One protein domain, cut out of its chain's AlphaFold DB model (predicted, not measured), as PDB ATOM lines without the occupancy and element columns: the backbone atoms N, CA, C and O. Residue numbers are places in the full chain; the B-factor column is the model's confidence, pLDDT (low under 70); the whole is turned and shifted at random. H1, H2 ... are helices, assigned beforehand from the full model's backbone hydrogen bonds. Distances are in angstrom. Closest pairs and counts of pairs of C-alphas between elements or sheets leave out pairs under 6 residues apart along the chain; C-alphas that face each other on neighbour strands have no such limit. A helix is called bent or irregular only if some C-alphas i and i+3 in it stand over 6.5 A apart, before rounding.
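Overview. This is residues 106 to 179 of the 434 residues of an uncharacterized protein of Armillaria ostoyae (UniProt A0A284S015). Two pairs of steeply set helices meet only loosely: H4 crosses the longest helix, H2, near its middle, and H3 packs on H1. H2 meets the H1 and H3 pair weakly, and on the long loop from H1 to H2 residues 128 to 133, of which 132 and 133 belong to H2, stick out. The printed part has 74 residues, with four named helices in the order H1, H2, H3, H4 and no named strand: all helix. It is compact, with a radius of gyration of the C-alphas of 11.9 A and spans of 34 by 31 by 20 A.

Arrangement. Start at H2, residues 132 to 149, which has a kink of 33 degrees near residue 139; it is neither bent nor irregular, but only just, with C-alphas 138 and 141 6.3 A apart. H4, residues 164 to 174, touches it, about perpendicular at 73 degrees; look at Leu 140 and Met 170, whose C-alphas are the closest at 5.2 A. H3, residues 152 to 161, and H2 only just touch, with 3 pairs of C-alphas within 8 A, and only at the corner by their link; H2 does so with residues 147 to 148 alone, and the closest C-alphas are those of Leu 147 and Gln 155, 6.0 A apart. Their tilt of 36 degrees, opposite ways, is only just steep. H1, residues 107 to 120, touches H3 at a steep tilt of 66 degrees, opposite ways; the closest C-alphas are those of Lys 111 and Ala 161, 4.6 A apart. H1 is close to H2 but not clearly touching, with Ala 118 and Leu 143 closest at 8.0 A between C-alphas. H3 and H4 are likewise close but not clearly touching, and H1 and H4 are apart. Every O i to N i+4 pair is within hydrogen-bond range in H3 and H4, against 8 of 10 in H1 and 11 of 14 in H2.

Along the chain. Find C-alpha 132 at (-22.373, 9.028, 158.047); from there H2 runs 24.2 A to C-alpha 149 at (-23.882, -14.984, 160.329). H1 begins at C-alpha 107, (-18.062, -5.476, 179.241), and spans 19.6 A; it is only just irregular, with C-alphas 112 and 115 6.9 A apart. H3 measures 14.2 A and H4 15.2 A, ending at C-alpha 174, (-28.437, -5.755, 158.620).

Size, cuts and confidence. Look for the two C-alphas farthest apart at Gly 129 and Tyr 179, 34.3 A. The printed part has no cut. The link from H1 to H2, 11 residues, is long; those from H2 to H3 and from H3 to H4 are tight. The mean pLDDT of the printed part is 83.0, and residues 175 to 179 are under 70.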
ATOM      1  N   THR A 106     -17.692 -10.231 180.395       91.94
ATOM      2  CA  THR A 106     -17.829  -8.891 180.972       91.94
ATOM      3  C   THR A 106     -17.650  -7.815 179.905       91.94
ATOM      4  O   THR A 106     -16.956  -8.000 178.906       91.94
ATOM      5  N   ARG A 107     -18.214  -6.626 180.147       87.38
ATOM      6  CA  ARG A 107     -18.062  -5.476 179.241       87.38
ATOM      7  C   ARG A 107     -16.598  -5.076 179.019       87.38
ATOM      8  O   ARG A 107     -16.246  -4.650 177.924       87.38
ATOM      9  N   ALA A 108     -15.754  -5.192 180.046       89.62
ATOM     10  CA  ALA A 108     -14.330  -4.872 179.947       89.62
ATOM     11  C   ALA A 108     -13.591  -5.864 179.035       89.62
ATOM     12  O   ALA A 108     -12.857  -5.439 178.146       89.62
ATOM     13  N   SER A 109     -13.854  -7.166 179.200       91.62
ATOM     14  CA  SER A 109     -13.317  -8.218 178.325       91.62
ATOM     15  C   SER A 109     -13.798  -8.042 176.883       91.62
ATOM     16  O   SER A 109     -12.978  -8.019 175.970       91.62
ATOM     17  N   ALA A 110     -15.091  -7.778 176.675       91.44
ATOM     18  CA  ALA A 110     -15.629  -7.514 175.343       91.44
ATOM     19  C   ALA A 110     -14.959  -6.302 174.671       91.44
ATOM     20  O   ALA A 110     -14.598  -6.368 173.499       91.44
ATOM     21  N   LYS A 111     -14.730  -5.204 175.406       91.25
ATOM     22  CA  LYS A 111     -14.010  -4.031 174.882       91.25
ATOM     23  C   LYS A 111     -12.555  -4.333 174.517       91.25
ATOM     24  O   LYS A 111     -12.066  -3.762 173.549       91.25
ATOM     25  N   ALA A 112     -11.882  -5.205 175.267       92.69
ATOM     26  CA  ALA A 112     -10.516  -5.627 174.967       92.69
ATOM     27  C   ALA A 112     -10.446  -6.551 173.737       92.69
ATOM     28  O   ALA A 112      -9.515  -6.450 172.945       92.69
ATOM     29  N   GLU A 113     -11.442  -7.421 173.545       93.56
ATOM     30  CA  GLU A 113     -11.503  -8.350 172.406       93.56
ATOM     31  C   GLU A 113     -12.036  -7.705 171.118       93.56
ATOM     32  O   GLU A 113     -11.712  -8.155 170.014       93.56
ATOM     33  N   TRP A 114     -12.834  -6.639 171.237       93.25
ATOM     34  CA  TRP A 114     -13.500  -6.008 170.102       93.25
ATOM     35  C   TRP A 114     -12.562  -5.563 168.980       93.25
ATOM     36  O   TRP A 114     -12.881  -5.891 167.845       93.25
ATOM     37  N   PRO A 115     -11.405  -4.909 169.209       92.00
ATOM     38  CA  PRO A 115     -10.502  -4.526 168.121       92.00
ATOM     39  C   PRO A 115     -10.059  -5.715 167.260       92.00
ATOM     40  O   PRO A 115     -10.017  -5.611 166.034       92.00
ATOM     41  N   THR A 116      -9.797  -6.866 167.885       92.94
ATOM     42  CA  THR A 116      -9.395  -8.098 167.194       92.94
ATOM     43  C   THR A 116     -10.542  -8.666 166.361       92.94
ATOM     44  O   THR A 116     -10.346  -9.026 165.200       92.94
ATOM     45  N   VAL A 117     -11.750  -8.730 166.929       90.94
ATOM     46  CA  VAL A 117     -12.947  -9.209 166.217       90.94
ATOM     47  C   VAL A 117     -13.320  -8.251 165.088       90.94
ATOM     48  O   VAL A 117     -13.501  -8.680 163.953       90.94
ATOM     49  N   ALA A 118     -13.361  -6.952 165.372       89.56
ATOM     50  CA  ALA A 118     -13.625  -5.882 164.422       89.56
ATOM     51  C   ALA A 118     -12.667  -5.956 163.227       89.56
ATOM     52  O   ALA A 118     -13.122  -5.965 162.085       89.56
ATOM     53  N   MET A 119     -11.363  -6.103 163.471       91.00
ATOM     54  CA  MET A 119     -10.361  -6.239 162.413       91.00
ATOM     55  C   MET A 119     -10.590  -7.490 161.554       91.00
ATOM     56  O   MET A 119     -10.567  -7.390 160.327       91.00
ATOM     57  N   ARG A 120     -10.878  -8.648 162.168       90.12
ATOM     58  CA  ARG A 120     -11.199  -9.890 161.432       90.12
ATOM     59  C   ARG A 120     -12.452  -9.755 160.570       90.12
ATOM     60  O   ARG A 120     -12.521 -10.358 159.506       90.12
ATOM     61  N   LEU A 121     -13.426  -8.971 161.024       88.94
ATOM     62  CA  LEU A 121     -14.670  -8.697 160.303       88.94
ATOM     63  C   LEU A 121     -14.562  -7.485 159.358       88.94
ATOM     64  O   LEU A 121     -15.569  -7.057 158.798       88.94
ATOM     65  N   GLY A 122     -13.364  -6.914 159.183       86.88
ATOM     66  CA  GLY A 122     -13.122  -5.782 158.285       86.88
ATOM     67  C   GLY A 122     -13.724  -4.451 158.750       86.88
ATOM     68  O   GLY A 122     -13.870  -3.530 157.944       86.88
ATOM     69  N   HIS A 123     -14.080  -4.317 160.029       87.19
ATOM     70  CA  HIS A 123     -14.591  -3.069 160.587       87.19
ATOM     71  C   HIS A 123     -13.488  -2.009 160.658       87.19
ATOM     72  O   HIS A 123     -12.435  -2.213 161.263       87.19
ATOM     73  N   LYS A 124     -13.771  -0.842 160.082       84.06
ATOM     74  CA  LYS A 124     -12.943   0.363 160.188       84.06
ATOM     75  C   LYS A 124     -13.695   1.401 161.005       84.06
ATOM     76  O   LYS A 124     -14.887   1.589 160.792       84.06
ATOM     77  N   THR A 125     -13.025   2.075 161.934       81.25
ATOM     78  CA  THR A 125     -13.618   3.202 162.669       81.25
ATOM     79  C   THR A 125     -13.988   4.333 161.714       81.25
ATOM     80  O   THR A 125     -13.340   4.515 160.684       81.25
ATOM     81  N   ARG A 126     -15.033   5.097 162.041       82.50
ATOM     82  CA  ARG A 126     -15.459   6.234 161.220       82.50
ATOM     83  C   ARG A 126     -14.384   7.324 161.214       82.50
ATOM     84  O   ARG A 126     -14.034   7.835 162.275       82.50
ATOM     85  N   ASP A 127     -13.935   7.735 160.032       83.25
ATOM     86  CA  ASP A 127     -13.045   8.891 159.891       83.25
ATOM     87  C   ASP A 127     -13.746  10.179 160.353       83.25
ATOM     88  O   ASP A 127     -14.934  10.391 160.084       83.25
ATOM     89  N   HIS A 128     -13.011  11.084 161.007       74.75
ATOM     90  CA  HIS A 128     -13.564  12.313 161.597       74.75
ATOM     91  C   HIS A 128     -14.135  13.340 160.594       74.75
ATOM     92  O   HIS A 128     -14.700  14.343 161.020       74.75
ATOM     93  N   GLY A 129     -14.076  13.080 159.284       83.50
ATOM     94  CA  GLY A 129     -14.711  13.895 158.235       83.50
ATOM     95  C   GLY A 129     -15.592  13.107 157.259       83.50
ATOM     96  O   GLY A 129     -16.083  13.675 156.287       83.50
ATOM     97  N   GLY A 130     -15.785  11.803 157.482       82.00
ATOM     98  CA  GLY A 130     -16.561  10.951 156.583       82.00
ATOM     99  C   GLY A 130     -18.071  11.161 156.722       82.00
ATOM    100  O   GLY A 130     -18.596  11.309 157.827       82.00
ATOM    101  N   SER A 131     -18.792  11.113 155.597       88.44
ATOM    102  CA  SER A 131     -20.258  11.086 155.598       88.44
ATOM    103  C   SER A 131     -20.772   9.876 156.384       88.44
ATOM    104  O   SER A 131     -20.349   8.740 156.162       88.44
ATOM    105  N   TRP A 132     -21.734  10.102 157.284       81.19
ATOM    106  CA  TRP A 132     -22.373   9.028 158.047       81.19
ATOM    107  C   TRP A 132     -23.028   7.979 157.141       81.19
ATOM    108  O   TRP A 132     -22.956   6.788 157.430       81.19
ATOM    109  N   LYS A 133     -23.618   8.415 156.023       83.25
ATOM    110  CA  LYS A 133     -24.259   7.529 155.042       83.25
ATOM    111  C   LYS A 133     -23.247   6.562 154.427       83.25
ATOM    112  O   LYS A 133     -23.502   5.366 154.344       83.25
ATOM    113  N   ASP A 134     -22.067   7.066 154.089       83.50
ATOM    114  CA  ASP A 134     -20.994   6.253 153.528       83.50
ATOM    115  C   ASP A 134     -20.443   5.248 154.536       83.50
ATOM    116  O   ASP A 134     -20.131   4.115 154.169       83.50
ATOM    117  N   TYR A 135     -20.317   5.660 155.800       85.31
ATOM    118  CA  TYR A 135     -19.901   4.785 156.894       85.31
ATOM    119  C   TYR A 135     -20.921   3.661 157.126       85.31
ATOM    120  O   TYR A 135     -20.546   2.492 157.223       85.31
ATOM    121  N   GLN A 136     -22.216   3.992 157.127       83.44
ATOM    122  CA  GLN A 136     -23.294   3.010 157.239       83.44
ATOM    123  C   GLN A 136     -23.238   1.960 156.121       83.44
ATOM    124  O   GLN A 136     -23.231   0.765 156.411       83.44
ATOM    125  N   THR A 137     -23.158   2.391 154.858       81.75
ATOM    126  CA  THR A 137     -23.166   1.477 153.705       81.75
ATOM    127  C   THR A 137     -21.878   0.663 153.595       81.75
ATOM    128  O   THR A 137     -21.930  -0.532 153.332       81.75
ATOM    129  N   ARG A 138     -20.704   1.276 153.800       80.62
ATOM    130  CA  ARG A 138     -19.421   0.580 153.595       80.62
ATOM    131  C   ARG A 138     -19.006  -0.285 154.776       80.62
ATOM    132  O   ARG A 138     -18.431  -1.351 154.565       80.62
ATOM    133  N   VAL A 139     -19.249   0.179 155.999       83.19
ATOM    134  CA  VAL A 139     -18.715  -0.460 157.206       83.19
ATOM    135  C   VAL A 139     -19.800  -1.231 157.937       83.19
ATOM    136  O   VAL A 139     -19.655  -2.437 158.111       83.19
ATOM    137  N   LEU A 140     -20.896  -0.578 158.340       82.81
ATOM    138  CA  LEU A 140     -21.899  -1.232 159.189       82.81
ATOM    139  C   LEU A 140     -22.666  -2.334 158.451       82.81
ATOM    140  O   LEU A 140     -22.917  -3.377 159.043       82.81
ATOM    141  N   GLN A 141     -22.984  -2.143 157.168       83.50
ATOM    142  CA  GLN A 141     -23.691  -3.156 156.378       83.50
ATOM    143  C   GLN A 141     -22.860  -4.436 156.193       83.50
ATOM    144  O   GLN A 141     -23.363  -5.543 156.394       83.50
ATOM    145  N   ASN A 142     -21.573  -4.283 155.865       84.75
ATOM    146  CA  ASN A 142     -20.649  -5.406 155.721       84.75
ATOM    147  C   ASN A 142     -20.402  -6.082 157.072       84.75
ATOM    148  O   ASN A 142     -20.598  -7.293 157.187       84.75
ATOM    149  N   LEU A 143     -20.075  -5.297 158.106       86.94
ATOM    150  CA  LEU A 143     -19.851  -5.800 159.458       86.94
ATOM    151  C   LEU A 143     -21.060  -6.588 159.961       86.94
ATOM    152  O   LEU A 143     -20.902  -7.734 160.368       86.94
ATOM    153  N   GLY A 144     -22.263  -6.016 159.913       85.00
ATOM    154  CA  GLY A 144     -23.446  -6.688 160.436       85.00
ATOM    155  C   GLY A 144     -23.818  -7.936 159.634       85.00
ATOM    156  O   GLY A 144     -24.233  -8.923 160.231       85.00
ATOM    157  N   SER A 145     -23.576  -7.972 158.316       85.12
ATOM    158  CA  SER A 145     -23.800  -9.191 157.521       85.12
ATOM    159  C   SER A 145     -22.896 -10.358 157.939       85.12
ATOM    160  O   SER A 145     -23.344 -11.507 157.956       85.12
ATOM    161  N   HIS A 146     -21.647 -10.071 158.322       86.19
ATOM    162  CA  HIS A 146     -20.711 -11.070 158.831       86.19
ATOM    163  C   HIS A 146     -20.962 -11.404 160.302       86.19
ATOM    164  O   HIS A 146     -20.875 -12.567 160.686       86.19
ATOM    165  N   LEU A 147     -21.304 -10.407 161.119       87.69
ATOM    166  CA  LEU A 147     -21.551 -10.571 162.547       87.69
ATOM    167  C   LEU A 147     -22.807 -11.412 162.812       87.69
ATOM    168  O   LEU A 147     -22.766 -12.328 163.629       87.69
ATOM    169  N   LEU A 148     -23.899 -11.147 162.086       82.19
ATOM    170  CA  LEU A 148     -25.165 -11.875 162.232       82.19
ATOM    171  C   LEU A 148     -25.082 -13.323 161.731       82.19
ATOM    172  O   LEU A 148     -25.826 -14.174 162.206       82.19
ATOM    173  N   LYS A 149     -24.178 -13.615 160.789       85.44
ATOM    174  CA  LYS A 149     -23.882 -14.984 160.329       85.44
ATOM    175  C   LYS A 149     -22.775 -15.665 161.140       85.44
ATOM    176  O   LYS A 149     -22.511 -16.845 160.932       85.44
ATOM    177  N   GLY A 150     -22.088 -14.913 161.996       87.00
ATOM    178  CA  GLY A 150     -20.967 -15.393 162.788       87.00
ATOM    179  C   GLY A 150     -21.402 -16.095 164.080       87.00
ATOM    180  O   GLY A 150     -22.588 -16.115 164.411       87.00
ATOM    181  N   PRO A 151     -20.435 -16.641 164.838       90.62
ATOM    182  CA  PRO A 151     -20.682 -17.225 166.154       90.62
ATOM    183  C   PRO A 151     -21.358 -16.233 167.109       90.62
ATOM    184  O   PRO A 151     -20.994 -15.054 167.129       90.62
ATOM    185  N   GLU A 152     -22.258 -16.718 167.972       87.06
ATOM    186  CA  GLU A 152     -22.967 -15.903 168.979       87.06
ATOM    187  C   GLU A 152     -22.010 -15.075 169.846       87.06
ATOM    188  O   GLU A 152     -22.276 -13.912 170.148       87.06
ATOM    189  N   ARG A 153     -20.828 -15.625 170.159       90.69
ATOM    190  CA  ARG A 153     -19.777 -14.909 170.892       90.69
ATOM    191  C   ARG A 153     -19.396 -13.586 170.222       90.69
ATOM    192  O   ARG A 153     -19.228 -12.591 170.914       90.69
ATOM    193  N   HIS A 154     -19.278 -13.533 168.893       92.00
ATOM    194  CA  HIS A 154     -18.941 -12.284 168.201       92.00
ATOM    195  C   HIS A 154     -20.071 -11.255 168.303       92.00
ATOM    196  O   HIS A 154     -19.793 -10.068 168.474       92.00
ATOM    197  N   GLN A 155     -21.330 -11.703 168.258       88.69
ATOM    198  CA  GLN A 155     -22.493 -10.831 168.436       88.69
ATOM    199  C   GLN A 155     -22.516 -10.223 169.841       88.69
ATOM    200  O   GLN A 155     -22.748  -9.021 169.983       88.69
ATOM    201  N   GLU A 156     -22.200 -11.024 170.858       88.50
ATOM    202  CA  GLU A 156     -22.134 -10.570 172.246       88.50
ATOM    203  C   GLU A 156     -20.958  -9.608 172.488       88.50
ATOM    204  O   GLU A 156     -21.128  -8.588 173.160       88.50
ATOM    205  N   ILE A 157     -19.786  -9.849 171.876       90.75
ATOM    206  CA  ILE A 157     -18.647  -8.910 171.927       90.75
ATOM    207  C   ILE A 157     -19.057  -7.565 171.323       90.75
ATOM    208  O   ILE A 157     -18.874  -6.528 171.963       90.75
ATOM    209  N   ALA A 158     -19.658  -7.570 170.130       88.38
ATOM    210  CA  ALA A 158     -20.121  -6.350 169.472       88.38
ATOM    211  C   ALA A 158     -21.159  -5.598 170.317       88.38
ATOM    212  O   ALA A 158     -21.032  -4.390 170.513       88.38
ATOM    213  N   ARG A 159     -22.146  -6.313 170.874       89.50
ATOM    214  CA  ARG A 159     -23.217  -5.743 171.707       89.50
ATOM    215  C   ARG A 159     -22.676  -5.014 172.936       89.50
ATOM    216  O   ARG A 159     -23.209  -3.977 173.326       89.50
ATOM    217  N   LEU A 160     -21.638  -5.564 173.565       88.06
ATOM    218  CA  LEU A 160     -21.055  -5.016 174.790       88.06
ATOM    219  C   LEU A 160     -19.999  -3.928 174.529       88.06
ATOM    220  O   LEU A 160     -19.819  -3.035 175.371       88.06
ATOM    221  N   ALA A 161     -19.292  -4.006 173.399       87.19
ATOM    222  CA  ALA A 161     -18.140  -3.161 173.102       87.19
ATOM    223  C   ALA A 161     -18.438  -1.952 172.205       87.19
ATOM    224  O   ALA A 161     -17.809  -0.910 172.403       87.19
ATOM    225  N   MET A 162     -19.365  -2.071 171.248       86.06
ATOM    226  CA  MET A 162     -19.713  -0.980 170.329       86.06
ATOM    227  C   MET A 162     -20.463   0.154 171.035       86.06
ATOM    228  O   MET A 162     -21.077  -0.033 172.092       86.06
ATOM    229  N   ASP A 163     -20.449   1.338 170.420       86.44
ATOM    230  CA  ASP A 163     -21.389   2.388 170.796       86.44
ATOM    231  C   ASP A 163     -22.830   1.903 170.572       86.44
ATOM    232  O   ASP A 163     -23.145   1.265 169.563       86.44
ATOM    233  N   ALA A 164     -23.721   2.208 171.516       76.25
ATOM    234  CA  ALA A 164     -25.101   1.738 171.465       76.25
ATOM    235  C   ALA A 164     -25.840   2.245 170.213       76.25
ATOM    236  O   ALA A 164     -26.674   1.527 169.657       76.25
ATOM    237  N   GLY A 165     -25.519   3.456 169.745       74.88
ATOM    238  CA  GLY A 165     -26.079   4.029 168.527       74.88
ATOM    239  C   GLY A 165     -25.572   3.330 167.267       74.88
ATOM    240  O   GLY A 165     -26.368   3.027 166.379       74.88
ATOM    241  N   GLU A 166     -24.273   3.034 167.193       80.75
ATOM    242  CA  GLU A 166     -23.674   2.291 166.072       80.75
ATOM    243  C   GLU A 166     -24.203   0.859 165.989       80.75
ATOM    244  O   GLU A 166     -24.618   0.423 164.913       80.75
ATOM    245  N   TYR A 167     -24.267   0.156 167.122       80.75
ATOM    246  CA  TYR A 167     -24.810  -1.200 167.189       80.75
ATOM    247  C   TYR A 167     -26.286  -1.232 166.781       80.75
ATOM    248  O   TYR A 167     -26.680  -2.047 165.948       80.75
ATOM    249  N   ALA A 168     -27.106  -0.302 167.286       74.00
ATOM    250  CA  ALA A 168     -28.511  -0.207 166.898       74.00
ATOM    251  C   ALA A 168     -28.678   0.060 165.393       74.00
ATOM    252  O   ALA A 168     -29.527  -0.551 164.748       74.00
ATOM    253  N   HIS A 169     -27.859   0.942 164.811       74.94
ATOM    254  CA  HIS A 169     -27.882   1.197 163.372       74.94
ATOM    255  C   HIS A 169     -27.447  -0.023 162.555       74.94
ATOM    256  O   HIS A 169     -28.094  -0.325 161.558       74.94
ATOM    257  N   MET A 170     -26.404  -0.737 162.980       83.31
ATOM    258  CA  MET A 170     -25.968  -1.979 162.341       83.31
ATOM    259  C   MET A 170     -27.077  -3.035 162.357       83.31
ATOM    260  O   MET A 170     -27.374  -3.604 161.313       83.31
ATOM    261  N   VAL A 171     -27.736  -3.253 163.501       76.44
ATOM    262  CA  VAL A 171     -28.860  -4.198 163.602       76.44
ATOM    263  C   VAL A 171     -29.999  -3.782 162.674       76.44
ATOM    264  O   VAL A 171     -30.494  -4.613 161.931       76.44
ATOM    265  N   VAL A 172     -30.372  -2.500 162.633       76.19
ATOM    266  CA  VAL A 172     -31.453  -2.015 161.752       76.19
ATOM    267  C   VAL A 172     -31.106  -2.143 160.261       76.19
ATOM    268  O   VAL A 172     -31.987  -2.419 159.457       76.19
ATOM    269  N   ILE A 173     -29.845  -1.929 159.872       75.12
ATOM    270  CA  ILE A 173     -29.399  -2.038 158.471       75.12
ATOM    271  C   ILE A 173     -29.290  -3.506 158.037       75.12
ATOM    272  O   ILE A 173     -29.641  -3.851 156.909       75.12
ATOM    273  N   CYS A 174     -28.759  -4.359 158.914       71.50
ATOM    274  CA  CYS A 174     -28.437  -5.755 158.620       71.50
ATOM    275  C   CYS A 174     -29.545  -6.734 158.988       71.50
ATOM    276  O   CYS A 174     -29.470  -7.897 158.593       71.50
ATOM    277  N   ASP A 175     -30.591  -6.252 159.649       64.75
ATOM    278  CA  ASP A 175     -31.891  -6.894 159.714       64.75
ATOM    279  C   ASP A 175     -32.859  -6.238 158.708       64.75
ATOM    280  O   ASP A 175     -33.827  -5.586 159.099       64.75
ATOM    281  N   PRO A 176     -32.640  -6.389 157.380       50.38
ATOM    282  CA  PRO A 176     -33.619  -6.003 156.378       50.38
ATOM    283  C   PRO A 176     -34.780  -7.001 156.342       50.38
ATOM    284  O   PRO A 176     -35.568  -6.962 155.394       50.38
ATOM    285  N   THR A 177     -34.907  -7.911 157.328       50.16
ATOM    286  CA  THR A 177     -36.195  -8.555 157.548       50.16
ATOM    287  C   THR A 177     -37.128  -7.485 158.088       50.16
ATOM    288  O   THR A 177     -37.349  -7.315 159.280       50.16
ATOM    289  N   ASP A 178     -37.690  -6.730 157.143       47.19
ATOM    290  CA  ASP A 178     -39.052  -6.264 157.238       47.19
ATOM    291  C   ASP A 178     -39.826  -7.402 157.907       47.19
ATOM    292  O   ASP A 178     -39.982  -8.490 157.341       47.19
ATOM    293  N   TYR A 179     -40.188  -7.192 159.173       43.97
ATOM    294  CA  TYR A 179     -40.931  -8.152 159.981       43.97
ATOM    295  C   TYR A 179     -42.130  -8.680 159.160       43.97
ATOM    296  O   TYR A 179     -42.468  -9.861 159.238       43.97
TER     297      TYR A 179